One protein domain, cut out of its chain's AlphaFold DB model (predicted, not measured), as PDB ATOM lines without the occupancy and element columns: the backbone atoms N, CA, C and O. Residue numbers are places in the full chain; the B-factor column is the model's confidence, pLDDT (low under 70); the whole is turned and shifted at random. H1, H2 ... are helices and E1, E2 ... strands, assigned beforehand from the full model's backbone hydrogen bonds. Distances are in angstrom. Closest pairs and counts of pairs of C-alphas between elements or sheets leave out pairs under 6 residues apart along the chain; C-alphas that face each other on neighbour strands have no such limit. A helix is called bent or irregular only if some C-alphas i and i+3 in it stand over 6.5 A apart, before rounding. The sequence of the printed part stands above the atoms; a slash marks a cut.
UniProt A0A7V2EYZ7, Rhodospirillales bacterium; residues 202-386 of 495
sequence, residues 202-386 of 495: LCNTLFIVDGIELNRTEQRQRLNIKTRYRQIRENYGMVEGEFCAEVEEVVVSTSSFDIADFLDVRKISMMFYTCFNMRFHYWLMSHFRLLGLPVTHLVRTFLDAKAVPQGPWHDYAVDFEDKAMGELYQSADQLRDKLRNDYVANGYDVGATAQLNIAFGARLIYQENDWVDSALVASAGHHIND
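This is residues 202 to 386 of the 495 residues of a protein of Rhodospirillales bacterium (UniProt A0A7V2EYZ7). A long, bent hairpin of two strands, E2 and E3, with helix H6 packed along it, makes one end of the model, and a cluster of crossed helices round H2 makes the other: H4, H5 and H7 pack on H2, H8 packs on H4, and H3 is joined at a corner. The short strand E1 lies beside H2, and the small helix H1 lies near the beginning of E2, far from the other helices. The printed part has 185 residues, with eight named helices and three named strands in the order E1, H1, E2, E3, H2, H3, H4, H5, H6, H7, H8; the sheet, E2 - E3, is antiparallel and the class is mixed, helices and strands. It is only just compact, close to loose, with a radius of gyration of the C-alphas of 18.9 A, and it spans 62 by 45 by 26 A.

E2, residues 226 to 239, and E3, residues 242 to 253, form a hairpin, antiparallel at 160 degrees between their directions. N 228 and O 250 are 3.0 A apart and N 244 and O 237 are 2.8 A apart, both within hydrogen-bond range. E2 bends by 74 degrees at residue 234. H6, residues 332 to 345, has its closest C-alphas to E2 at Tyr 229 and Ala 332, 5.7 A, and to E3 at Ala 245 and Arg 336, 6.2 A. H1, residues 217 to 222, touches no helix; its closest C-alpha to E2 is that of Arg 220, 8.0 A from that of Lys 226. H2, residues 259 to 277, is the hub, touching four helices. It touches H7, residues 356 to 366, at a steep tilt of 49 degrees, the same way, with the closest C-alphas those of Met 270 and Asn 357, 4.6 A; H2 does so with residues 269 to 274 alone. With residues 263 to 267 alone it touches H5, residues 312 to 326, opposite ways at a steep tilt of 63 degrees, the closest C-alphas being those of Leu 263 and Glu 321, 6.9 A. H5 and H7 touch at a shallow tilt of 18 degrees, opposite ways, with the C-alphas of Phe 320 and Phe 360 closest at 7.3 A. H4, residues 295 to 302, touches H2 residues 264 to 271 alone at a steep tilt of 69.9 degrees, only just short of about perpendicular, with the C-alphas of Ile 268 and Val 299 closest at 6.4 A. H8, residues 372 to 381, touches H4, with the C-alphas of Phe 302 and Ser 379 closest at 5.4 A. H3, residues 282 to 290, touches H2 and H4 only at the corner, and only just, with 3 pairs of C-alphas within 8 A each. E1, residues 202 to 205, pairs with no named strand; its closest C-alphas to H2 are those of Cys 203 and Ser 269, 5.4 A. Every O i to N i+4 pair is within hydrogen-bond range in H1 to H8.

E1, residues 202 to 205, begins at C-alpha 202, (11.378, 23.440, 37.533). H1 follows at 217 to 222. E2, residues 226 to 239, is 31.4 A long, and E3, residues 242 to 253, is 33.3 A. H2, residues 259 to 277, is 25.4 A long and begins at C-alpha 259, (22.643, 26.637, 20.454). H3 and H4 hold residues 282 to 290 and 295 to 302. H5, residues 312 to 326, is 20.8 A long, H6, residues 332 to 345, 19.8 A, and H7, residues 356 to 366, 15.3 A. H8, residues 372 to 381, is 14.2 A long and ends at C-alpha 381, (35.319, 32.769, 45.899).

The two C-alphas farthest apart, those of Gly 241 and Asp 386, are 65.2 A apart. The printed part has no cut. The link from E1 to H1, 11 residues, is long, and in it residues 207 to 208 pair antiparallel with residues 249 to 250 of E3. The mean pLDDT of the printed part is 93.7; residues 305, 309 and 310 are under 70.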
ATOM      1  N   LEU A 202      11.275  24.358  38.663       94.56
ATOM      2  CA  LEU A 202      11.378  23.440  37.533       94.56
ATOM      3  C   LEU A 202      11.677  24.203  36.242       94.56
ATOM      4  O   LEU A 202      10.960  25.132  35.866       94.56
ATOM      5  N   CYS A 203      12.721  23.765  35.544       95.81
ATOM      6  CA  CYS A 203      13.176  24.351  34.290       95.81
ATOM      7  C   CYS A 203      12.811  23.436  33.124       95.81
ATOM      8  O   CYS A 203      13.427  22.385  32.946       95.81
ATOM      9  N   ASN A 204      11.861  23.860  32.300       96.25
ATOM     10  CA  ASN A 204      11.433  23.143  31.109       96.25
ATOM     11  C   ASN A 204      12.033  23.772  29.847       96.25
ATOM     12  O   ASN A 204      12.258  24.979  29.774       96.25
ATOM     13  N   THR A 205      12.261  22.951  28.830       97.25
ATOM     14  CA  THR A 205      12.586  23.417  27.479       97.25
ATOM     15  C   THR A 205      11.289  23.578  26.698       97.25
ATOM     16  O   THR A 205      10.425  22.707  26.764       97.25
ATOM     17  N   LEU A 206      11.134  24.666  25.941       97.94
ATOM     18  CA  LEU A 206      10.010  24.797  25.023       97.94
ATOM     19  C   LEU A 206      10.083  23.683  23.976       97.94
ATOM     20  O   LEU A 206      11.013  23.646  23.173       97.94
ATOM     21  N   PHE A 207       9.070  22.826  23.946       96.88
ATOM     22  CA  PHE A 207       8.854  21.878  22.864       96.88
ATOM     23  C   PHE A 207       7.634  22.278  22.030       96.88
ATOM     24  O   PHE A 207       6.710  22.954  22.491       96.88
ATOM     25  N   ILE A 208       7.670  21.909  20.757       96.50
ATOM     26  CA  ILE A 208       6.639  22.181  19.772       96.50
ATOM     27  C   ILE A 208       5.742  20.952  19.678       96.50
ATOM     28  O   ILE A 208       6.207  19.841  19.448       96.50
ATOM     29  N   VAL A 209       4.439  21.167  19.838       93.81
ATOM     30  CA  VAL A 209       3.424  20.132  19.622       93.81
ATOM     31  C   VAL A 209       2.434  20.559  18.557       93.81
ATOM     32  O   VAL A 209       2.290  21.742  18.221       93.81
ATOM     33  N   ASP A 210       1.716  19.588  18.019       91.50
ATOM     34  CA  ASP A 210       0.733  19.858  16.992       91.50
ATOM     35  C   ASP A 210      -0.414  20.725  17.505       91.50
ATOM     36  O   ASP A 210      -0.956  20.583  18.602       91.50
ATOM     37  N   GLY A 211      -0.792  21.683  16.665       89.62
ATOM     38  CA  GLY A 211      -1.918  22.563  16.917       89.62
ATOM     39  C   GLY A 211      -1.622  23.815  17.744       89.62
ATOM     40  O   GLY A 211      -2.482  24.694  17.727       89.62
ATOM     41  N   ILE A 212      -0.467  23.979  18.397       93.44
ATOM     42  CA  ILE A 212      -0.160  25.249  19.092       93.44
ATOM     43  C   ILE A 212       0.077  26.392  18.100       93.44
ATOM     44  O   ILE A 212       0.387  26.181  16.926       93.44
ATOM     45  N   GLU A 213      -0.056  27.637  18.560       93.38
ATOM     46  CA  GLU A 213       0.156  28.801  17.696       93.38
ATOM     47  C   GLU A 213       1.609  28.896  17.210       93.38
ATOM     48  O   GLU A 213       1.838  29.253  16.053       93.38
ATOM     49  N   LEU A 214       2.574  28.512  18.053       93.75
ATOM     50  CA  LEU A 214       4.000  28.528  17.710       93.75
ATOM     51  C   LEU A 214       4.392  27.530  16.611       93.75
ATOM     52  O   LEU A 214       5.383  27.766  15.929       93.75
ATOM     53  N   ASN A 215       3.610  26.470  16.381       95.69
ATOM     54  CA  ASN A 215       3.882  25.497  15.318       95.69
ATOM     55  C   ASN A 215       3.360  25.953  13.936       95.69
ATOM     56  O   ASN A 215       3.517  25.265  12.933       95.69
ATOM     57  N   ARG A 216       2.721  27.126  13.834       94.88
ATOM     58  CA  ARG A 216       2.287  27.661  12.533       94.88
ATOM     59  C   ARG A 216       3.502  28.072  11.707       94.88
ATOM     60  O   ARG A 216       4.349  28.809  12.206       94.88
ATOM     61  N   THR A 217       3.530  27.702  10.426       96.00
ATOM     62  CA  THR A 217       4.637  27.995   9.495       96.00
ATOM     63  C   THR A 217       5.085  29.455   9.538       96.00
ATOM     64  O   THR A 217       6.270  29.731   9.698       96.00
ATOM     65  N   GLU A 218       4.137  30.392   9.481       96.06
ATOM     66  CA  GLU A 218       4.415  31.830   9.555       96.06
ATOM     67  C   GLU A 218       5.106  32.224  10.872       96.06
ATOM     68  O   GLU A 218       6.046  33.014  10.868       96.06
ATOM     69  N   GLN A 219       4.682  31.653  12.008       94.31
ATOM     70  CA  GLN A 219       5.289  31.947  13.308       94.31
ATOM     71  C   GLN A 219       6.700  31.368  13.408       94.31
ATOM     72  O   GLN A 219       7.604  32.083  13.834       94.31
ATOM     73  N   ARG A 220       6.906  30.122  12.959       96.25
ATOM     74  CA  ARG A 220       8.232  29.482  12.945       96.25
ATOM     75  C   ARG A 220       9.227  30.278  12.103       96.25
ATOM     76  O   ARG A 220      10.328  30.549  12.571       96.25
ATOM     77  N   GLN A 221       8.812  30.726  10.916       96.62
ATOM     78  CA  GLN A 221       9.629  31.568  10.038       96.62
ATOM     79  C   GLN A 221       9.919  32.937  10.663       96.62
ATOM     80  O   GLN A 221      11.074  33.347  10.742       96.62
ATOM     81  N   ARG A 222       8.887  33.633  11.157       95.31
ATOM     82  CA  ARG A 222       9.017  34.978  11.742       95.31
ATOM     83  C   ARG A 222       9.931  35.009  12.969       95.31
ATOM     84  O   ARG A 222      10.625  35.997  13.190       95.31
ATOM     85  N   LEU A 223       9.888  33.961  13.785       94.88
ATOM     86  CA  LEU A 223      10.659  33.839  15.025       94.88
ATOM     87  C   LEU A 223      11.988  33.095  14.843       94.88
ATOM     88  O   LEU A 223      12.698  32.889  15.826       94.88
ATOM     89  N   ASN A 224      12.299  32.676  13.609       96.88
ATOM     90  CA  ASN A 224      13.466  31.865  13.272       96.88
ATOM     91  C   ASN A 224      13.622  30.644  14.202       96.88
ATOM     92  O   ASN A 224      14.718  30.351  14.674       96.88
ATOM     93  N   ILE A 225      12.508  29.968  14.510       97.25
ATOM     94  CA  ILE A 225      12.498  28.810  15.411       97.25
ATOM     95  C   ILE A 225      13.253  27.662  14.745       97.25
ATOM     96  O   ILE A 225      12.846  27.170  13.690       97.25
ATOM     97  N   LYS A 226      14.321  27.203  15.397       97.69
ATOM     98  CA  LYS A 226      15.070  26.001  15.035       97.69
ATOM     99  C   LYS A 226      14.864  24.946  16.110       97.69
ATOM    100  O   LYS A 226      14.956  25.242  17.303       97.69
ATOM    101  N   THR A 227      14.610  23.718  15.681       98.38
ATOM    102  CA  THR A 227      14.280  22.606  16.569       98.38
ATOM    103  C   THR A 227      15.202  21.408  16.376       98.38
ATOM    104  O   THR A 227      15.922  21.292  15.376       98.38
ATOM    105  N   ARG A 228      15.192  20.527  17.375       98.50
ATOM    106  CA  ARG A 228      15.794  19.189  17.375       98.50
ATOM    107  C   ARG A 228      14.831  18.216  18.038       98.50
ATOM    108  O   ARG A 228      13.910  18.643  18.727       98.50
ATOM    109  N   TYR A 229      15.052  16.927  17.835       98.38
ATOM    110  CA  TYR A 229      14.267  15.870  18.462       98.38
ATOM    111  C   TYR A 229      15.069  15.204  19.567       98.38
ATOM    112  O   TYR A 229      16.232  14.879  19.350       98.38
ATOM    113  N   ARG A 230      14.447  14.967  20.719       96.75
ATOM    114  CA  ARG A 230      15.013  14.128  21.782       96.75
ATOM    115  C   ARG A 230      13.958  13.177  22.336       96.75
ATOM    116  O   ARG A 230      12.764  13.364  22.098       96.75
ATOM    117  N   GLN A 231      14.406  12.129  23.016       94.88
ATOM    118  CA  GLN A 231      13.518  11.099  23.558       94.88
ATOM    119  C   GLN A 231      12.769  11.614  24.796       94.88
ATOM    120  O   GLN A 231      13.324  12.391  25.576       94.88
ATOM    121  N   ILE A 232      11.527  11.165  24.987       93.19
ATOM    122  CA  ILE A 232      10.766  11.422  26.214       93.19
ATOM    123  C   ILE A 232      10.942  10.212  27.127       93.19
ATOM    124  O   ILE A 232      10.310   9.181  26.910       93.19
ATOM    125  N   ARG A 233      11.783  10.348  28.161       90.56
ATOM    126  CA  ARG A 233      12.074   9.258  29.114       90.56
ATOM    127  C   ARG A 233      12.444   7.961  28.372       90.56
ATOM    128  O   ARG A 233      13.006   7.994  27.279       90.56
ATOM    129  N   GLU A 234      12.107   6.831  28.972       91.56
ATOM    130  CA  GLU A 234      12.280   5.485  28.449       91.56
ATOM    131  C   GLU A 234      10.982   4.992  27.770       91.56
ATOM    132  O   GLU A 234      10.691   3.801  27.750       91.56
ATOM    133  N   ASN A 235      10.167   5.905  27.218       92.94
ATOM    134  CA  ASN A 235       8.851   5.593  26.649       92.94
ATOM    135  C   ASN A 235       8.964   5.047  25.211       92.94
ATOM    136  O   ASN A 235       8.552   5.691  24.240       92.94
ATOM    137  N   TYR A 236       9.542   3.857  25.059       95.25
ATOM    138  CA  TYR A 236       9.594   3.136  23.789       95.25
ATOM    139  C   TYR A 236       9.529   1.621  23.984       95.25
ATOM    140  O   TYR A 236       9.940   1.092  25.009       95.25
ATOM    141  N   GLY A 237       9.002   0.912  22.991       95.88
ATOM    142  CA  GLY A 237       8.808  -0.533  23.057       95.88
ATOM    143  C   GLY A 237       7.886  -1.048  21.957       95.88
ATOM    144  O   GLY A 237       7.546  -0.325  21.021       95.88
ATOM    145  N   MET A 238       7.488  -2.316  22.059       95.06
ATOM    146  CA  MET A 238       6.575  -2.948  21.103       95.06
ATOM    147  C   MET A 238       5.120  -2.831  21.569       95.06
ATOM    148  O   MET A 238       4.783  -3.278  22.661       95.06
ATOM    149  N   VAL A 239       4.246  -2.307  20.710       92.25
ATOM    150  CA  VAL A 239       2.792  -2.258  20.913       92.25
ATOM    151  C   VAL A 239       2.131  -2.956  19.732       92.25
ATOM    152  O   VAL A 239       2.320  -2.555  18.590       92.25
ATOM    153  N   GLU A 240       1.410  -4.049  19.991       91.88
ATOM    154  CA  GLU A 240       0.706  -4.840  18.960       91.88
ATOM    155  C   GLU A 240       1.578  -5.240  17.744       91.88
ATOM    156  O   GLU A 240       1.098  -5.377  16.622       91.88
ATOM    157  N   GLY A 241       2.877  -5.469  17.964       92.62
ATOM    158  CA  GLY A 241       3.824  -5.845  16.907       92.62
ATOM    159  C   GLY A 241       4.453  -4.665  16.157       92.62
ATOM    160  O   GLY A 241       5.295  -4.889  15.287       92.62
ATOM    161  N   GLU A 242       4.131  -3.428  16.529       95.50
ATOM    162  CA  GLU A 242       4.769  -2.214  16.025       95.50
ATOM    163  C   GLU A 242       5.723  -1.620  17.067       95.50
ATOM    164  O   GLU A 242       5.422  -1.574  18.256       95.50
ATOM    165  N   PHE A 243       6.894  -1.156  16.627       96.31
ATOM    166  CA  PHE A 243       7.799  -0.418  17.507       96.31
ATOM    167  C   PHE A 243       7.312   1.025  17.655       96.31
ATOM    168  O   PHE A 243       7.302   1.778  16.675       96.31
ATOM    169  N   CYS A 244       6.979   1.416  18.878       96.69
ATOM    170  CA  CYS A 244       6.549   2.754  19.249       96.69
ATOM    171  C   CYS A 244       7.628   3.435  20.097       96.69
ATOM    172  O   CYS A 244       8.256   2.802  20.938       96.69
ATOM    173  N   ALA A 245       7.828   4.734  19.885       96.25
ATOM    174  CA  ALA A 245       8.720   5.544  20.704       96.25
ATOM    175  C   ALA A 245       8.210   6.984  20.787       96.25
ATOM    176  O   ALA A 245       7.934   7.616  19.755       96.25
ATOM    177  N   GLU A 246       8.107   7.494  22.012       95.12
ATOM    178  CA  GLU A 246       7.754   8.880  22.283       95.12
ATOM    179  C   GLU A 246       8.977   9.793  22.155       95.12
ATOM    180  O   GLU A 246      10.047   9.561  22.722       95.12
ATOM    181  N   VAL A 247       8.810  10.863  21.382       96.00
ATOM    182  CA  VAL A 247       9.857  11.847  21.100       96.00
ATOM    183  C   VAL A 247       9.257  13.244  21.153       96.00
ATOM    184  O   VAL A 247       8.093  13.434  20.798       96.00
ATOM    185  N   GLU A 248      10.056  14.229  21.548       96.62
ATOM    186  CA  GLU A 248       9.656  15.637  21.575       96.62
ATOM    187  C   GLU A 248      10.508  16.492  20.640       96.62
ATOM    188  O   GLU A 248      11.717  16.294  20.505       96.62
ATOM    189  N   GLU A 249       9.864  17.470  20.001       98.12
ATOM    190  CA  GLU A 249      10.521  18.475  19.171       98.12
ATOM    191  C   GLU A 249      10.865  19.706  20.023       98.12
ATOM    192  O   GLU A 249      10.025  20.576  20.238       98.12
ATOM    193  N   VAL A 250      12.100  19.815  20.506       98.12
ATOM    194  CA  VAL A 250      12.553  20.920  21.364       98.12
ATOM    195  C   VAL A 250      13.089  22.104  20.564       98.12
ATOM    196  O   VAL A 250      13.761  21.933  19.547       98.12
ATOM    197  N   VAL A 251      12.823  23.324  21.032       98.38
ATOM    198  CA  VAL A 251      13.374  24.566  20.472       98.38
ATOM    199  C   VAL A 251      14.789  24.772  20.998       98.38
ATOM    200  O   VAL A 251      14.999  24.935  22.196       98.38
ATOM    201  N   VAL A 252      15.757  24.797  20.081       98.31
ATOM    202  CA  VAL A 252      17.191  24.907  20.401       98.31
ATOM    203  C   VAL A 252      17.810  26.228  19.950       98.31
ATOM    204  O   VAL A 252      18.967  26.498  20.242       98.31
ATOM    205  N   SER A 253      17.067  27.037  19.193       98.06
ATOM    206  CA  SER A 253      17.453  28.401  18.829       98.06
ATOM    207  C   SER A 253      16.242  29.164  18.294       98.06
ATOM    208  O   SER A 253      15.317  28.580  17.718       98.06
ATOM    209  N   THR A 254      16.256  30.480  18.480       97.06
ATOM    210  CA  THR A 254      15.296  31.428  17.900       97.06
ATOM    211  C   THR A 254      16.037  32.677  17.415       97.06
ATOM    212  O   THR A 254      17.265  32.722  17.400       97.06
ATOM    213  N   SER A 255      15.315  33.739  17.058       95.75
ATOM    214  CA  SER A 255      15.915  35.067  16.869       95.75
ATOM    215  C   SER A 255      16.549  35.666  18.139       95.75
ATOM    216  O   SER A 255      17.252  36.666  18.021       95.75
ATOM    217  N   SER A 256      16.283  35.111  19.328       96.75
ATOM    218  CA  SER A 256      16.707  35.669  20.623       96.75
ATOM    219  C   SER A 256      17.818  34.880  21.322       96.75
ATOM    220  O   SER A 256      18.401  35.405  22.265       96.75
ATOM    221  N   PHE A 257      18.107  33.653  20.879       98.19
ATOM    222  CA  PHE A 257      19.165  32.815  21.448       98.19
ATOM    223  C   PHE A 257      19.649  31.758  20.442       98.19
ATOM    224  O   PHE A 257      18.909  31.362  19.526       98.19
ATOM    225  N   ASP A 258      20.877  31.281  20.619       98.00
ATOM    226  CA  ASP A 258      21.490  30.244  19.787       98.00
ATOM    227  C   ASP A 258      21.712  28.905  20.521       98.00
ATOM    228  O   ASP A 258      21.228  28.677  21.627       98.00
ATOM    229  N   ILE A 259      22.398  27.961  19.870       97.50
ATOM    230  CA  ILE A 259      22.643  26.637  20.454       97.50
ATOM    231  C   ILE A 259      23.596  26.687  21.661       97.50
ATOM    232  O   ILE A 259      23.482  25.846  22.549       97.50
ATOM    233  N   ALA A 260      24.516  27.654  21.720       96.94
ATOM    234  CA  ALA A 260      25.415  27.807  22.857       96.94
ATOM    235  C   ALA A 260      24.642  28.333  24.073       96.94
ATOM    236  O   ALA A 260      24.776  27.777  25.162       96.94
ATOM    237  N   ASP A 261      23.753  29.310  23.861       98.00
ATOM    238  CA  ASP A 261      22.807  29.775  24.884       98.00
ATOM    239  C   ASP A 261      21.917  28.630  25.391       98.00
ATOM    240  O   ASP A 261      21.684  28.485  26.590       98.00
ATOM    241  N   PHE A 262      21.428  27.779  24.481       98.06
ATOM    242  CA  PHE A 262      20.650  26.598  24.845       98.06
ATOM    243  C   PHE A 262      21.430  25.655  25.766       98.06
ATOM    244  O   PHE A 262      20.893  25.226  26.786       98.06
ATOM    245  N   LEU A 263      22.685  25.340  25.433       96.50
ATOM    246  CA  LEU A 263      23.527  24.456  26.244       96.50
ATOM    247  C   LEU A 263      23.883  25.080  27.601       96.50
ATOM    248  O   LEU A 263      23.871  24.375  28.613       96.50
ATOM    249  N   ASP A 264      24.123  26.393  27.657       96.38
ATOM    250  CA  ASP A 264      24.289  27.123  28.918       96.38
ATOM    251  C   ASP A 264      23.052  26.968  29.815       96.38
ATOM    252  O   ASP A 264      23.148  26.525  30.961       96.38
ATOM    253  N   VAL A 265      21.855  27.192  29.266       97.69
ATOM    254  CA  VAL A 265      20.611  27.016  30.024       97.69
ATOM    255  C   VAL A 265      20.342  25.549  30.373       97.69
ATOM    256  O   VAL A 265      19.776  25.278  31.432       97.69
ATOM    257  N   ARG A 266      20.767  24.569  29.562       97.06
ATOM    258  CA  ARG A 266      20.683  23.143  29.936       97.06
ATOM    259  C   ARG A 266      21.536  22.835  31.165       97.06
ATOM    260  O   ARG A 266      21.041  22.148  32.059       97.06
ATOM    261  N   LYS A 267      22.751  23.383  31.246       95.88
ATOM    262  CA  LYS A 267      23.638  23.271  32.418       95.88
ATOM    263  C   LYS A 267      23.016  23.910  33.659       95.88
ATOM    264  O   LYS A 267      22.937  23.270  34.709       95.88
ATOM    265  N   ILE A 268      22.478  25.124  33.515       96.81
ATOM    266  CA  ILE A 268      21.753  25.812  34.593       96.81
ATOM    267  C   ILE A 268      20.531  25.000  35.038       96.81
ATOM    268  O   ILE A 268      20.344  24.782  36.229       96.81
ATOM    269  N   SER A 269      19.723  24.503  34.098       96.62
ATOM    270  CA  SER A 269      18.536  23.678  34.362       96.62
ATOM    271  C   SER A 269      18.880  22.411  35.149       96.62
ATOM    272  O   SER A 269      18.205  22.115  36.136       96.62
ATOM    273  N   MET A 270      19.945  21.698  34.770       96.94
ATOM    274  CA  MET A 270      20.410  20.511  35.496       96.94
ATOM    275  C   MET A 270      20.809  20.854  36.936       96.94
ATOM    276  O   MET A 270      20.363  20.181  37.867       96.94
ATOM    277  N   MET A 271      21.569  21.931  37.147       96.62
ATOM    278  CA  MET A 271      21.979  22.329  38.496       96.62
ATOM    279  C   MET A 271      20.819  22.860  39.336       96.62
ATOM    280  O   MET A 271      20.710  22.501  40.501       96.62
ATOM    281  N   PHE A 272      19.904  23.650  38.769       96.56
ATOM    282  CA  PHE A 272      18.708  24.109  39.485       96.56
ATOM    283  C   PHE A 272      17.814  22.938  39.888       96.56
ATOM    284  O   PHE A 272      17.319  22.889  41.015       96.56
ATOM    285  N   TYR A 273      17.648  21.951  39.008       96.12
ATOM    286  CA  TYR A 273      16.949  20.722  39.356       96.12
ATOM    287  C   TYR A 273      17.654  19.996  40.513       96.12
ATOM    288  O   TYR A 273      17.037  19.681  41.531       96.12
ATOM    289  N   THR A 274      18.969  19.822  40.422       96.06
ATOM    290  CA  THR A 274      19.777  19.162  41.454       96.06
ATOM    291  C   THR A 274      19.684  19.890  42.807       96.06
ATOM    292  O   THR A 274      19.350  19.283  43.829       96.06
ATOM    293  N   CYS A 275      19.855  21.212  42.831       95.38
ATOM    294  CA  CYS A 275      19.824  22.020  44.052       95.38
ATOM    295  C   CYS A 275      18.423  22.131  44.671       95.38
ATOM    296  O   CYS A 275      18.250  21.907  45.871       95.38
ATOM    297  N   PHE A 276      17.411  22.461  43.865       93.88
ATOM    298  CA  PHE A 276      16.097  22.889  44.361       93.88
ATOM    299  C   PHE A 276      15.025  21.806  44.299       93.88
ATOM    300  O   PHE A 276      14.044  21.874  45.030       93.88
ATOM    301  N   ASN A 277      15.229  20.765  43.493       92.25
ATOM    302  CA  ASN A 277      14.321  19.623  43.446       92.25
ATOM    303  C   ASN A 277      14.911  18.417  44.179       92.25
ATOM    304  O   ASN A 277      14.198  17.759  44.930       92.25
ATOM    305  N   MET A 278      16.209  18.142  44.017       94.00
ATOM    306  CA  MET A 278      16.885  17.001  44.659       94.00
ATOM    307  C   MET A 278      17.562  17.368  45.991       94.00
ATOM    308  O   MET A 278      18.048  16.485  46.702       94.00
ATOM    309  N   ARG A 279      17.518  18.651  46.384       93.38
ATOM    310  CA  ARG A 279      18.032  19.184  47.660       93.38
ATOM    311  C   ARG A 279      19.552  19.050  47.818       93.38
ATOM    312  O   ARG A 279      20.055  18.880  48.926       93.38
ATOM    313  N   PHE A 280      20.291  19.107  46.716       95.38
ATOM    314  CA  PHE A 280      21.754  19.159  46.722       95.38
ATOM    315  C   PHE A 280      22.248  20.522  47.220       95.38
ATOM    316  O   PHE A 280      21.895  21.547  46.644       95.38
ATOM    317  N   HIS A 281      23.033  20.544  48.302       96.00
ATOM    318  CA  HIS A 281      23.609  21.768  48.879       96.00
ATOM    319  C   HIS A 281      22.634  22.951  49.030       96.00
ATOM    320  O   HIS A 281      23.053  24.107  49.009       96.00
ATOM    321  N   TYR A 282      21.338  22.687  49.228       95.12
ATOM    322  CA  TYR A 282      20.293  23.716  49.250       95.12
ATOM    323  C   TYR A 282      20.595  24.833  50.266       95.12
ATOM    324  O   TYR A 282      20.500  26.015  49.944       95.12
ATOM    325  N   TRP A 283      21.080  24.463  51.456       96.50
ATOM    326  CA  TRP A 283      21.543  25.394  52.489       96.50
ATOM    327  C   TRP A 283      22.679  26.309  52.027       96.50
ATOM    328  O   TRP A 283      22.644  27.519  52.252       96.50
ATOM    329  N   LEU A 284      23.693  25.729  51.383       97.06
ATOM    330  CA  LEU A 284      24.881  26.443  50.928       97.06
ATOM    331  C   LEU A 284      24.540  27.393  49.771       97.06
ATOM    332  O   LEU A 284      24.991  28.536  49.773       97.06
ATOM    333  N   MET A 285      23.686  26.957  48.836       96.75
ATOM    334  CA  MET A 285      23.173  27.812  47.758       96.75
ATOM    335  C   MET A 285      22.427  29.025  48.326       96.75
ATOM    336  O   MET A 285      22.682  30.157  47.917       96.75
ATOM    337  N   SER A 286      21.554  28.808  49.317       96.31
ATOM    338  CA  SER A 286      20.843  29.889  50.008       96.31
ATOM    339  C   SER A 286      21.790  30.848  50.731       96.31
ATOM    340  O   SER A 286      21.563  32.057  50.709       96.31
ATOM    341  N   HIS A 287      22.863  30.334  51.342       97.19
ATOM    342  CA  HIS A 287      23.871  31.161  52.000       97.19
ATOM    343  C   HIS A 287      24.589  32.077  51.008       97.19
ATOM    344  O   HIS A 287      24.585  33.289  51.206       97.19
ATOM    345  N   PHE A 288      25.138  31.530  49.920       96.81
ATOM    346  CA  PHE A 288      25.848  32.328  48.919       96.81
ATOM    347  C   PHE A 288      24.941  33.348  48.227       96.81
ATOM    348  O   PHE A 288      25.347  34.498  48.060       96.81
ATOM    349  N   ARG A 289      23.682  32.989  47.939       96.00
ATOM    350  CA  ARG A 289      22.678  33.948  47.449       96.00
ATOM    351  C   ARG A 289      22.544  35.156  48.369       96.00
ATOM    352  O   ARG A 289      22.550  36.291  47.907       96.00
ATOM    353  N   LEU A 290      22.456  34.924  49.676       95.75
ATOM    354  CA  LEU A 290      22.313  35.987  50.673       95.75
ATOM    355  C   LEU A 290      23.597  36.791  50.920       95.75
ATOM    356  O   LEU A 290      23.525  37.860  51.524       95.75
ATOM    357  N   LEU A 291      24.742  36.322  50.420       94.69
ATOM    358  CA  LEU A 291      25.974  37.110  50.303       94.69
ATOM    359  C   LEU A 291      26.033  37.931  49.004       94.69
ATOM    360  O   LEU A 291      27.043  38.571  48.723       94.69
ATOM    361  N   GLY A 292      24.953  37.936  48.217       93.81
ATOM    362  CA  GLY A 292      24.840  38.702  46.979       93.81
ATOM    363  C   GLY A 292      25.354  37.975  45.737       93.81
ATOM    364  O   GLY A 292      25.564  38.631  44.720       93.81
ATOM    365  N   LEU A 293      25.557  36.653  45.793       95.94
ATOM    366  CA  LEU A 293      25.942  35.840  44.637       95.94
ATOM    367  C   LEU A 293      24.716  35.138  44.026       95.94
ATOM    368  O   LEU A 293      24.243  34.162  44.610       95.94
ATOM    369  N   PRO A 294      24.219  35.561  42.845       96.38
ATOM    370  CA  PRO A 294      23.162  34.840  42.141       96.38
ATOM    371  C   PRO A 294      23.529  33.370  41.925       96.38
ATOM    372  O   PRO A 294      24.676  33.034  41.610       96.38
ATOM    373  N   VAL A 295      22.555  32.475  42.078       96.62
ATOM    374  CA  VAL A 295      22.810  31.030  42.007       96.62
ATOM    375  C   VAL A 295      23.187  30.635  40.582       96.62
ATOM    376  O   VAL A 295      24.063  29.793  40.389       96.62
ATOM    377  N   THR A 296      22.598  31.281  39.572       97.19
ATOM    378  CA  THR A 296      22.973  31.060  38.167       97.19
ATOM    379  C   THR A 296      24.443  31.396  37.890       97.19
ATOM    380  O   THR A 296      25.116  30.655  37.173       97.19
ATOM    381  N   HIS A 297      24.983  32.454  38.504       96.12
ATOM    382  CA  HIS A 297      26.388  32.848  38.360       96.12
ATOM    383  C   HIS A 297      27.329  31.834  39.018       96.12
ATOM    384  O   HIS A 297      28.339  31.443  38.421       96.12
ATOM    385  N   LEU A 298      26.979  31.369  40.222       95.75
ATOM    386  CA  LEU A 298      27.713  30.304  40.901       95.75
ATOM    387  C   LEU A 298      27.747  29.036  40.044       95.75
ATOM    388  O   LEU A 298      28.818  28.481  39.818       95.75
ATOM    389  N   VAL A 299      26.592  28.612  39.524       95.25
ATOM    390  CA  VAL A 299      26.458  27.424  38.672       95.25
ATOM    391  C   VAL A 299      27.302  27.530  37.404       95.25
ATOM    392  O   VAL A 299      28.033  26.593  37.087       95.25
ATOM    393  N   ARG A 300      27.243  28.663  36.696       94.75
ATOM    394  CA  ARG A 300      28.058  28.892  35.494       94.75
ATOM    395  C   ARG A 300      29.546  28.769  35.795       94.75
ATOM    396  O   ARG A 300      30.270  28.168  35.020       94.75
ATOM    397  N   THR A 301      29.979  29.282  36.942       94.06
ATOM    398  CA  THR A 301      31.384  29.224  37.377       94.06
ATOM    399  C   THR A 301      31.790  27.813  37.786       94.06
ATOM    400  O   THR A 301      32.859  27.350  37.412       94.06
ATOM    401  N   PHE A 302      30.924  27.111  38.517       93.00
ATOM    402  CA  PHE A 302      31.129  25.723  38.929       93.00
ATOM    403  C   PHE A 302      31.270  24.773  37.736       93.00
ATOM    404  O   PHE A 302      32.077  23.849  37.773       93.00
ATOM    405  N   LEU A 303      30.523  25.033  36.661       91.12
ATOM    406  CA  LEU A 303      30.579  24.265  35.418       91.12
ATOM    407  C   LEU A 303      31.534  24.868  34.370       91.12
ATOM    408  O   LEU A 303      31.594  24.361  33.248       91.12
ATOM    409  N   ASP A 304      32.284  25.925  34.703       85.25
ATOM    410  CA  ASP A 304      33.297  26.502  33.820       85.25
ATOM    411  C   ASP A 304      34.683  25.928  34.135       85.25
ATOM    412  O   ASP A 304      35.345  26.265  35.119       85.25
ATOM    413  N   ALA A 305      35.145  25.104  33.197       69.12
ATOM    414  CA  ALA A 305      36.483  24.540  33.105       69.12
ATOM    415  C   ALA A 305      37.635  25.533  33.333       69.12
ATOM    416  O   ALA A 305      38.720  25.136  33.757       69.12
ATOM    417  N   LYS A 306      37.438  26.800  32.958       74.00
ATOM    418  CA  LYS A 306      38.459  27.850  33.042       74.00
ATOM    419  C   LYS A 306      38.408  28.593  34.364       74.00
ATOM    420  O   LYS A 306      39.445  29.088  34.804       74.00
ATOM    421  N   ALA A 307      37.223  28.704  34.957       75.19
ATOM    422  CA  ALA A 307      37.035  29.438  36.194       75.19
ATOM    423  C   ALA A 307      37.592  28.650  37.378       75.19
ATOM    424  O   ALA A 307      38.361  29.201  38.158       75.19
ATOM    425  N   VAL A 308      37.296  27.351  37.467       74.38
ATOM    426  CA  VAL A 308      37.840  26.483  38.518       74.38
ATOM    427  C   VAL A 308      39.023  25.684  37.930       74.38
ATOM    428  O   VAL A 308      38.805  24.912  36.992       74.38
ATOM    429  N   PRO A 309      40.279  25.855  38.409       66.38
ATOM    430  CA  PRO A 309      41.472  25.298  37.749       66.38
ATOM    431  C   PRO A 309      41.599  23.769  37.855       66.38
ATOM    432  O   PRO A 309      41.862  23.267  38.939       66.38
ATOM    433  N   GLN A 310      41.388  23.059  36.738       68.19
ATOM    434  CA  GLN A 310      41.557  21.607  36.498       68.19
ATOM    435  C   GLN A 310      41.311  20.623  37.665       68.19
ATOM    436  O   GLN A 310      42.115  20.480  38.583       68.19
ATOM    437  N   GLY A 311      40.254  19.819  37.524       76.38
ATOM    438  CA  GLY A 311      39.924  18.678  38.376       76.38
ATOM    439  C   GLY A 311      38.623  18.004  37.916       76.38
ATOM    440  O   GLY A 311      38.111  18.363  36.853       76.38
ATOM    441  N   PRO A 312      38.072  17.044  38.681       84.69
ATOM    442  CA  PRO A 312      36.987  16.168  38.211       84.69
ATOM    443  C   PRO A 312      35.693  16.884  37.777       84.69
ATOM    444  O   PRO A 312      34.934  16.349  36.972       84.69
ATOM    445  N   TRP A 313      35.448  18.114  38.247       85.12
ATOM    446  CA  TRP A 313      34.308  18.932  37.804       85.12
ATOM    447  C   TRP A 313      34.362  19.267  36.308       85.12
ATOM    448  O   TRP A 313      33.314  19.450  35.692       85.12
ATOM    449  N   HIS A 314      35.564  19.361  35.723       86.81
ATOM    450  CA  HIS A 314      35.732  19.617  34.296       86.81
ATOM    451  C   HIS A 314      35.145  18.465  33.486       86.81
ATOM    452  O   HIS A 314      34.285  18.689  32.638       86.81
ATOM    453  N   ASP A 315      35.567  17.243  33.809       90.06
ATOM    454  CA  ASP A 315      35.109  16.030  33.140       90.06
ATOM    455  C   ASP A 315      33.600  15.847  33.334       90.06
ATOM    456  O   ASP A 315      32.893  15.500  32.393       90.06
ATOM    457  N   TYR A 316      33.085  16.168  34.525       93.25
ATOM    458  CA  TYR A 316      31.651  16.170  34.801       93.25
ATOM    459  C   TYR A 316      30.876  17.166  33.916       93.25
ATOM    460  O   TYR A 316      29.845  16.814  33.338       93.25
ATOM    461  N   ALA A 317      31.358  18.408  33.793       92.19
ATOM    462  CA  ALA A 317      30.704  19.441  32.990       92.19
ATOM    463  C   ALA A 317      30.751  19.122  31.486       92.19
ATOM    464  O   ALA A 317      29.749  19.313  30.793       92.19
ATOM    465  N   VAL A 318      31.887  18.609  30.999       92.38
ATOM    466  CA  VAL A 318      32.061  18.168  29.607       92.38
ATOM    467  C   VAL A 318      31.152  16.981  29.300       92.38
ATOM    468  O   VAL A 318      30.426  17.032  28.314       92.38
ATOM    469  N   ASP A 319      31.111  15.964  30.164       94.75
ATOM    470  CA  ASP A 319      30.236  14.800  29.980       94.75
ATOM    471  C   ASP A 319      28.758  15.217  29.925       94.75
ATOM    472  O   ASP A 319      28.023  14.792  29.034       94.75
ATOM    473  N   PHE A 320      28.310  16.126  30.801       95.62
ATOM    474  CA  PHE A 320      26.940  16.639  30.717       95.62
ATOM    475  C   PHE A 320      26.662  17.343  29.385       95.62
ATOM    476  O   PHE A 320      25.622  17.098  28.772       95.62
ATOM    477  N   GLU A 321      27.561  18.222  28.937       95.19
ATOM    478  CA  GLU A 321      27.394  18.958  27.681       95.19
ATOM    479  C   GLU A 321      27.373  18.012  26.471       95.19
ATOM    480  O   GLU A 321      26.482  18.125  25.624       95.19
ATOM    481  N   ASP A 322      28.264  17.020  26.443       96.06
ATOM    482  CA  ASP A 322      28.320  15.986  25.407       96.06
ATOM    483  C   ASP A 322      27.030  15.158  25.365       96.06
ATOM    484  O   ASP A 322      26.484  14.910  24.286       96.06
ATOM    485  N   LYS A 323      26.481  14.765  26.522       96.38
ATOM    486  CA  LYS A 323      25.194  14.049  26.601       96.38
ATOM    487  C   LYS A 323      24.018  14.934  26.192       96.38
ATOM    488  O   LYS A 323      23.155  14.485  25.439       96.38
ATOM    489  N   ALA A 324      23.992  16.189  26.642       96.25
ATOM    490  CA  ALA A 324      22.939  17.150  26.318       96.25
ATOM    491  C   ALA A 324      22.938  17.549  24.832       96.25
ATOM    492  O   ALA A 324      21.885  17.863  24.282       96.25
ATOM    493  N   MET A 325      24.092  17.522  24.166       97.00
ATOM    494  CA  MET A 325      24.180  17.685  22.715       97.00
ATOM    495  C   MET A 325      23.872  16.371  21.983       97.00
ATOM    496  O   MET A 325      23.193  16.374  20.955       97.00
ATOM    497  N   GLY A 326      24.330  15.241  22.526       96.00
ATOM    498  CA  GLY A 326      24.126  13.901  21.977       96.00
ATOM    499  C   GLY A 326      22.668  13.428  21.977       96.00
ATOM    500  O   GLY A 326      22.317  12.581  21.158       96.00
ATOM    501  N   GLU A 327      21.804  13.989  22.831       95.25
ATOM    502  CA  GLU A 327      20.357  13.712  22.822       95.25
ATOM    503  C   GLU A 327      19.595  14.407  21.675       95.25
ATOM    504  O   GLU A 327      18.415  14.120  21.481       95.25
ATOM    505  N   LEU A 328      20.230  15.313  20.915       97.50
ATOM    506  CA  LEU A 328      19.566  16.177  19.931       97.50
ATOM    507  C   LEU A 328      19.706  15.670  18.486       97.50
ATOM    508  O   LEU A 328      20.696  15.915  17.794       97.50
ATOM    509  N   TYR A 329      18.643  15.056  17.977       98.31
ATOM    510  CA  TYR A 329      18.556  14.497  16.628       98.31
ATOM    511  C   TYR A 329      17.936  15.473  15.623       98.31
ATOM    512  O   TYR A 329      17.179  16.383  15.975       98.31
ATOM    513  N   GLN A 330      18.251  15.288  14.338       97.75
ATOM    514  CA  GLN A 330      17.766  16.167  13.263       97.75
ATOM    515  C   GLN A 330      16.315  15.872  12.869       97.75
ATOM    516  O   GLN A 330      15.607  16.776  12.428       97.75
ATOM    517  N   SER A 331      15.861  14.627  13.026       97.81
ATOM    518  CA  SER A 331      14.483  14.221  12.741       97.81
ATOM    519  C   SER A 331      13.975  13.195  13.753       97.81
ATOM    520  O   SER A 331      14.755  12.449  14.347       97.81
ATOM    521  N   ALA A 332      12.650  13.143  13.917       97.25
ATOM    522  CA  ALA A 332      11.985  12.135  14.738       97.25
ATOM    523  C   ALA A 332      12.308  10.711  14.261       97.25
ATOM    524  O   ALA A 332      12.561   9.842  15.085       97.25
ATOM    525  N   ASP A 333      12.344  10.478  12.946       97.50
ATOM    526  CA  ASP A 333      12.601   9.150  12.379       97.50
ATOM    527  C   ASP A 333      14.024   8.670  12.677       97.50
ATOM    528  O   ASP A 333      14.205   7.537  13.109       97.50
ATOM    529  N   GLN A 334      15.022   9.559  12.568       97.56
ATOM    530  CA  GLN A 334      16.405   9.237  12.934       97.56
ATOM    531  C   GLN A 334      16.506   8.794  14.400       97.56
ATOM    532  O   GLN A 334      17.202   7.828  14.715       97.56
ATOM    533  N   LEU A 335      15.816   9.504  15.295       97.50
ATOM    534  CA  LEU A 335      15.777   9.153  16.707       97.50
ATOM    535  C   LEU A 335      15.036   7.828  16.934       97.50
ATOM    536  O   LEU A 335      15.548   6.971  17.642       97.50
ATOM    537  N   ARG A 336      13.874   7.615  16.308       97.38
ATOM    538  CA  ARG A 336      13.111   6.361  16.438       97.38
ATOM    539  C   ARG A 336      13.898   5.148  15.954       97.38
ATOM    540  O   ARG A 336      13.873   4.119  16.622       97.38
ATOM    541  N   ASP A 337      14.622   5.269  14.845       97.00
ATOM    542  CA  ASP A 337      15.491   4.203  14.344       97.00
ATOM    543  C   ASP A 337      16.621   3.899  15.332       97.00
ATOM    544  O   ASP A 337      16.904   2.734  15.613       97.00
ATOM    545  N   LYS A 338      17.229   4.938  15.917       96.25
ATOM    546  CA  LYS A 338      18.232   4.772  16.973       96.25
ATOM    547  C   LYS A 338      17.651   4.052  18.191       96.25
ATOM    548  O   LYS A 338      18.242   3.077  18.635       96.25
ATOM    549  N   LEU A 339      16.491   4.481  18.693       96.75
ATOM    550  CA  LEU A 339      15.835   3.855  19.850       96.75
ATOM    551  C   LEU A 339      15.441   2.405  19.573       96.75
ATOM    552  O   LEU A 339      15.586   1.556  20.444       96.75
ATOM    553  N   ARG A 340      15.002   2.091  18.351       96.88
ATOM    554  CA  ARG A 340      14.723   0.710  17.941       96.88
ATOM    555  C   ARG A 340      15.981  -0.149  17.972       96.88
ATOM    556  O   ARG A 340      15.933  -1.278  18.446       96.88
ATOM    557  N   ASN A 341      17.091   0.372  17.455       96.31
ATOM    558  CA  ASN A 341      18.359  -0.352  17.449       96.31
ATOM    559  C   ASN A 341      18.871  -0.585  18.873       96.31
ATOM    560  O   ASN A 341      19.284  -1.700  19.177       96.31
ATOM    561  N   ASP A 342      18.783   0.426  19.740       95.25
ATOM    562  CA  ASP A 342      19.128   0.305  21.159       95.25
ATOM    563  C   ASP A 342      18.238  -0.735  21.853       95.25
ATOM    564  O   ASP A 342      18.751  -1.625  22.523       95.25
ATOM    565  N   TYR A 343      16.921  -0.689  21.625       96.56
ATOM    566  CA  TYR A 343      15.961  -1.652  22.169       96.56
ATOM    567  C   TYR A 343      16.313  -3.095  21.779       96.56
ATOM    568  O   TYR A 343      16.350  -3.985  22.624       96.56
ATOM    569  N   VAL A 344      16.644  -3.339  20.506       96.12
ATOM    570  CA  VAL A 344      17.080  -4.665  20.032       96.12
ATOM    571  C   VAL A 344      18.434  -5.060  20.628       96.12
ATOM    572  O   VAL A 344      18.604  -6.205  21.045       96.12
ATOM    573  N   ALA A 345      19.394  -4.134  20.689       96.12
ATOM    574  CA  ALA A 345      20.718  -4.386  21.256       96.12
ATOM    575  C   ALA A 345      20.661  -4.716  22.757       96.12
ATOM    576  O   ALA A 345      21.448  -5.536  23.228       96.12
ATOM    577  N   ASN A 346      19.692  -4.145  23.471       95.06
ATOM    578  CA  ASN A 346      19.431  -4.388  24.889       95.06
ATOM    579  C   ASN A 346      18.530  -5.608  25.141       95.06
ATOM    580  O   ASN A 346      18.035  -5.792  26.247       95.06
ATOM    581  N   GLY A 347      18.310  -6.462  24.137       95.38
ATOM    582  CA  GLY A 347      17.526  -7.684  24.314       95.38
ATOM    583  C   GLY A 347      16.020  -7.445  24.406       95.38
ATOM    584  O   GLY A 347      15.333  -8.192  25.096       95.38
ATOM    585  N   TYR A 348      15.511  -6.456  23.665       94.19
ATOM    586  CA  TYR A 348      14.108  -6.027  23.662       94.19
ATOM    587  C   TYR A 348      13.672  -5.399  24.987       94.19
ATOM    588  O   TYR A 348      12.542  -5.597  25.441       94.19
ATOM    589  N   ASP A 349      14.567  -4.605  25.568       93.50
ATOM    590  CA  ASP A 349      14.304  -3.803  26.755       93.50
ATOM    591  C   ASP A 349      14.777  -2.358  26.555       93.50
ATOM    592  O   ASP A 349      15.595  -2.051  25.677       93.50
ATOM    593  N   VAL A 350      14.225  -1.449  27.347       91.44
ATOM    594  CA  VAL A 350      14.646  -0.052  27.355       91.44
ATOM    595  C   VAL A 350      16.042   0.069  27.971       91.44
ATOM    596  O   VAL A 350      16.423  -0.657  28.884       91.44
ATOM    597  N   GLY A 351      16.851   0.968  27.422       85.50
ATOM    598  CA  GLY A 351      18.190   1.275  27.913       85.50
ATOM    599  C   GLY A 351      18.209   2.221  29.117       85.50
ATOM    600  O   GLY A 351      17.187   2.526  29.726       85.50
ATOM    601  N   ALA A 352      19.411   2.717  29.419       83.44
ATOM    602  CA  ALA A 352      19.654   3.669  30.500       83.44
ATOM    603  C   ALA A 352      18.808   4.948  30.381       83.44
ATOM    604  O   ALA A 352      18.380   5.341  29.291       83.44
ATOM    605  N   THR A 353      18.631   5.622  31.522       84.56
ATOM    606  CA  THR A 353      17.740   6.781  31.624       84.56
ATOM    607  C   THR A 353      18.063   7.890  30.622       84.56
ATOM    608  O   THR A 353      19.213   8.293  30.428       84.56
ATOM    609  N   ALA A 354      17.013   8.443  30.027       86.69
ATOM    610  CA  ALA A 354      17.062   9.650  29.217       86.69
ATOM    611  C   ALA A 354      17.090  10.936  30.050       86.69
ATOM    612  O   ALA A 354      17.326  12.027  29.530       86.69
ATOM    613  N   GLN A 355      16.755  10.842  31.337       92.25
ATOM    614  CA  GLN A 355      16.460  11.992  32.178       92.25
ATOM    615  C   GLN A 355      17.754  12.586  32.736       92.25
ATOM    616  O   GLN A 355      18.070  12.431  33.916       92.25
ATOM    617  N   LEU A 356      18.498  13.305  31.884       95.06
ATOM    618  CA  LEU A 356      19.833  13.828  32.207       95.06
ATOM    619  C   LEU A 356      19.878  14.617  33.521       95.06
ATOM    620  O   LEU A 356      20.818  14.447  34.288       95.06
ATOM    621  N   ASN A 357      18.861  15.429  33.827       95.31
ATOM    622  CA  ASN A 357      18.820  16.192  35.080       95.31
ATOM    623  C   ASN A 357      18.820  15.273  36.321       95.31
ATOM    624  O   ASN A 357      19.471  15.591  37.311       95.31
ATOM    625  N   ILE A 358      18.120  14.132  36.265       94.12
ATOM    626  CA  ILE A 358      18.094  13.139  37.350       94.12
ATOM    627  C   ILE A 358      19.411  12.367  37.378       94.12
ATOM    628  O   ILE A 358      20.007  12.235  38.443       94.12
ATOM    629  N   ALA A 359      19.887  11.901  36.222       94.88
ATOM    630  CA  ALA A 359      21.110  11.106  36.116       94.88
ATOM    631  C   ALA A 359      22.342  11.838  36.663       94.88
ATOM    632  O   ALA A 359      23.081  11.307  37.495       94.88
ATOM    633  N   PHE A 360      22.530  13.081  36.227       96.00
ATOM    634  CA  PHE A 360      23.653  13.921  36.625       96.00
ATOM    635  C   PHE A 360      23.483  14.463  38.051       96.00
ATOM    636  O   PHE A 360      24.438  14.451  38.826       96.00
ATOM    637  N   GLY A 361      22.258  14.812  38.462       95.75
ATOM    638  CA  GLY A 361      21.990  15.204  39.846       95.75
ATOM    639  C   GLY A 361      22.229  14.073  40.852       95.75
ATOM    640  O   GLY A 361      22.808  14.299  41.914       95.75
ATOM    641  N   ALA A 362      21.843  12.839  40.517       94.56
ATOM    642  CA  ALA A 362      22.081  11.666  41.356       94.56
ATOM    643  C   ALA A 362      23.579  11.360  41.470       94.56
ATOM    644  O   ALA A 362      24.071  11.109  42.571       94.56
ATOM    645  N   ARG A 363      24.308  11.461  40.352       94.50
ATOM    646  CA  ARG A 363      25.766  11.339  40.315       94.50
ATOM    647  C   ARG A 363      26.445  12.378  41.215       94.50
ATOM    648  O   ARG A 363      27.249  11.994  42.058       94.50
ATOM    649  N   LEU A 364      26.062  13.657  41.128       94.44
ATOM    650  CA  LEU A 364      26.601  14.702  42.014       94.44
ATOM    651  C   LEU A 364      26.365  14.410  43.497       94.44
ATOM    652  O   LEU A 364      27.261  14.618  44.308       94.44
ATOM    653  N   ILE A 365      25.164  13.947  43.853       93.81
ATOM    654  CA  ILE A 365      24.786  13.715  45.253       93.81
ATOM    655  C   ILE A 365      25.504  12.498  45.848       93.81
ATOM    656  O   ILE A 365      25.861  12.527  47.024       93.81
ATOM    657  N   TYR A 366      25.680  11.421  45.078       91.94
ATOM    658  CA  TYR A 366      26.092  10.130  45.639       91.94
ATOM    659  C   TYR A 366      27.475   9.645  45.203       91.94
ATOM    660  O   TYR A 366      28.028   8.771  45.866       91.94
ATOM    661  N   GLN A 367      28.055  10.197  44.134       90.19
ATOM    662  CA  GLN A 367      29.283   9.660  43.528       90.19
ATOM    663  C   GLN A 367      30.429  10.669  43.455       90.19
ATOM    664  O   GLN A 367      31.585  10.266  43.438       90.19
ATOM    665  N   GLU A 368      30.133  11.968  43.476       91.62
ATOM    666  CA  GLU A 368      31.126  13.032  43.267       91.62
ATOM    667  C   GLU A 368      31.558  13.737  44.576       91.62
ATOM    668  O   GLU A 368      32.087  14.851  44.578       91.62
ATOM    669  N   ASN A 369      31.345  13.083  45.724       85.06
ATOM    670  CA  ASN A 369      31.506  13.664  47.066       85.06
ATOM    671  C   ASN A 369      32.926  14.165  47.403       85.06
ATOM    672  O   ASN A 369      33.089  14.978  48.318       85.06
ATOM    673  N   ASP A 370      33.950  13.693  46.691       90.00
ATOM    674  CA  ASP A 370      35.356  13.982  47.002       90.00
ATOM    675  C   ASP A 370      35.787  15.408  46.634       90.00
ATOM    676  O   ASP A 370      36.722  15.947  47.230       90.00
ATOM    677  N   TRP A 371      35.120  16.040  45.665       91.25
ATOM    678  CA  TRP A 371      35.553  17.329  45.114       91.25
ATOM    679  C   TRP A 371      34.470  18.409  45.130       91.25
ATOM    680  O   TRP A 371      34.812  19.594  45.176       91.25
ATOM    681  N   VAL A 372      33.189  18.026  45.121       93.56
ATOM    682  CA  VAL A 372      32.042  18.938  44.973       93.56
ATOM    683  C   VAL A 372      32.092  20.117  45.944       93.56
ATOM    684  O   VAL A 372      32.011  21.266  45.511       93.56
ATOM    685  N   ASP A 373      32.290  19.860  47.236       93.69
ATOM    686  CA  ASP A 373      32.237  20.908  48.264       93.69
ATOM    687  C   ASP A 373      33.322  21.964  48.057       93.69
ATOM    688  O   ASP A 373      33.080  23.166  48.171       93.69
ATOM    689  N   SER A 374      34.531  21.502  47.733       90.56
ATOM    690  CA  SER A 374      35.681  22.377  47.514       90.56
ATOM    691  C   SER A 374      35.521  23.172  46.222       90.56
ATOM    692  O   SER A 374      35.821  24.364  46.209       90.56
ATOM    693  N   ALA A 375      34.992  22.547  45.166       92.50
ATOM    694  CA  ALA A 375      34.691  23.220  43.912       92.50
ATOM    695  C   ALA A 375      33.603  24.292  44.091       92.50
ATOM    696  O   ALA A 375      33.807  25.420  43.659       92.50
ATOM    697  N   LEU A 376      32.505  24.005  44.802       93.88
ATOM    698  CA  LEU A 376      31.443  24.985  45.079       93.88
ATOM    699  C   LEU A 376      31.961  26.204  45.855       93.88
ATOM    700  O   LEU A 376      31.653  27.343  45.499       93.88
ATOM    701  N   VAL A 377      32.764  25.979  46.899       93.25
ATOM    702  CA  VAL A 377      33.372  27.064  47.686       93.25
ATOM    703  C   VAL A 377      34.370  27.862  46.842       93.25
ATOM    704  O   VAL A 377      34.355  29.092  46.890       93.25
ATOM    705  N   ALA A 378      35.202  27.190  46.039       90.75
ATOM    706  CA  ALA A 378      36.135  27.854  45.133       90.75
ATOM    707  C   ALA A 378      35.390  28.730  44.118       90.75
ATOM    708  O   ALA A 378      35.713  29.907  43.988       90.75
ATOM    709  N   SER A 379      34.342  28.201  43.474       93.12
ATOM    710  CA  SER A 379      33.492  28.948  42.542       93.12
ATOM    711  C   SER A 379      32.860  30.178  43.189       93.12
ATOM    712  O   SER A 379      32.855  31.240  42.575       93.12
ATOM    713  N   ALA A 380      32.378  30.078  44.431       94.00
ATOM    714  CA  ALA A 380      31.852  31.235  45.155       94.00
ATOM    715  C   ALA A 380      32.933  32.305  45.402       94.00
ATOM    716  O   ALA A 380      32.667  33.499  45.249       94.00
ATOM    717  N   GLY A 381      34.167  31.884  45.701       91.75
ATOM    718  CA  GLY A 381      35.319  32.769  45.899       91.75
ATOM    719  C   GLY A 381      35.728  33.590  44.668       91.75
ATOM    720  O   GLY A 381      36.397  34.607  44.826       91.75
ATOM    721  N   HIS A 382      35.298  33.218  43.455       90.19
ATOM    722  CA  HIS A 382      35.502  34.045  42.254       90.19
ATOM    723  C   HIS A 382      34.598  35.284  42.200       90.19
ATOM    724  O   HIS A 382      34.905  36.226  41.470       90.19
ATOM    725  N   HIS A 383      33.489  35.283  42.944       91.31
ATOM    726  CA  HIS A 383      32.508  36.375  42.942       91.31
ATOM    727  C   HIS A 383      32.490  37.145  44.256       91.31
ATOM    728  O   HIS A 383      32.251  38.351  44.265       91.31
ATOM    729  N   ILE A 384      32.740  36.452  45.366       89.62
ATOM    730  CA  ILE A 384      32.731  37.026  46.707       89.62
ATOM    731  C   ILE A 384      34.181  37.285  47.122       89.62
ATOM    732  O   ILE A 384      34.853  36.415  47.677       89.62
ATOM    733  N   ASN A 385      34.663  38.497  46.835       78.44
ATOM    734  CA  ASN A 385      35.982  38.949  47.276       78.44
ATOM    735  C   ASN A 385      36.016  39.054  48.808       78.44
ATOM    736  O   ASN A 385      35.119  39.656  49.396       78.44
ATOM    737  N   ASP A 386      37.058  38.499  49.433       80.44
ATOM    738  CA  ASP A 386      37.304  38.568  50.880       80.44
ATOM    739  C   ASP A 386      36.101  38.133  51.739       80.44
ATOM    740  O   ASP A 386      35.661  38.850  52.640       80.44
TER     741      ASP A 386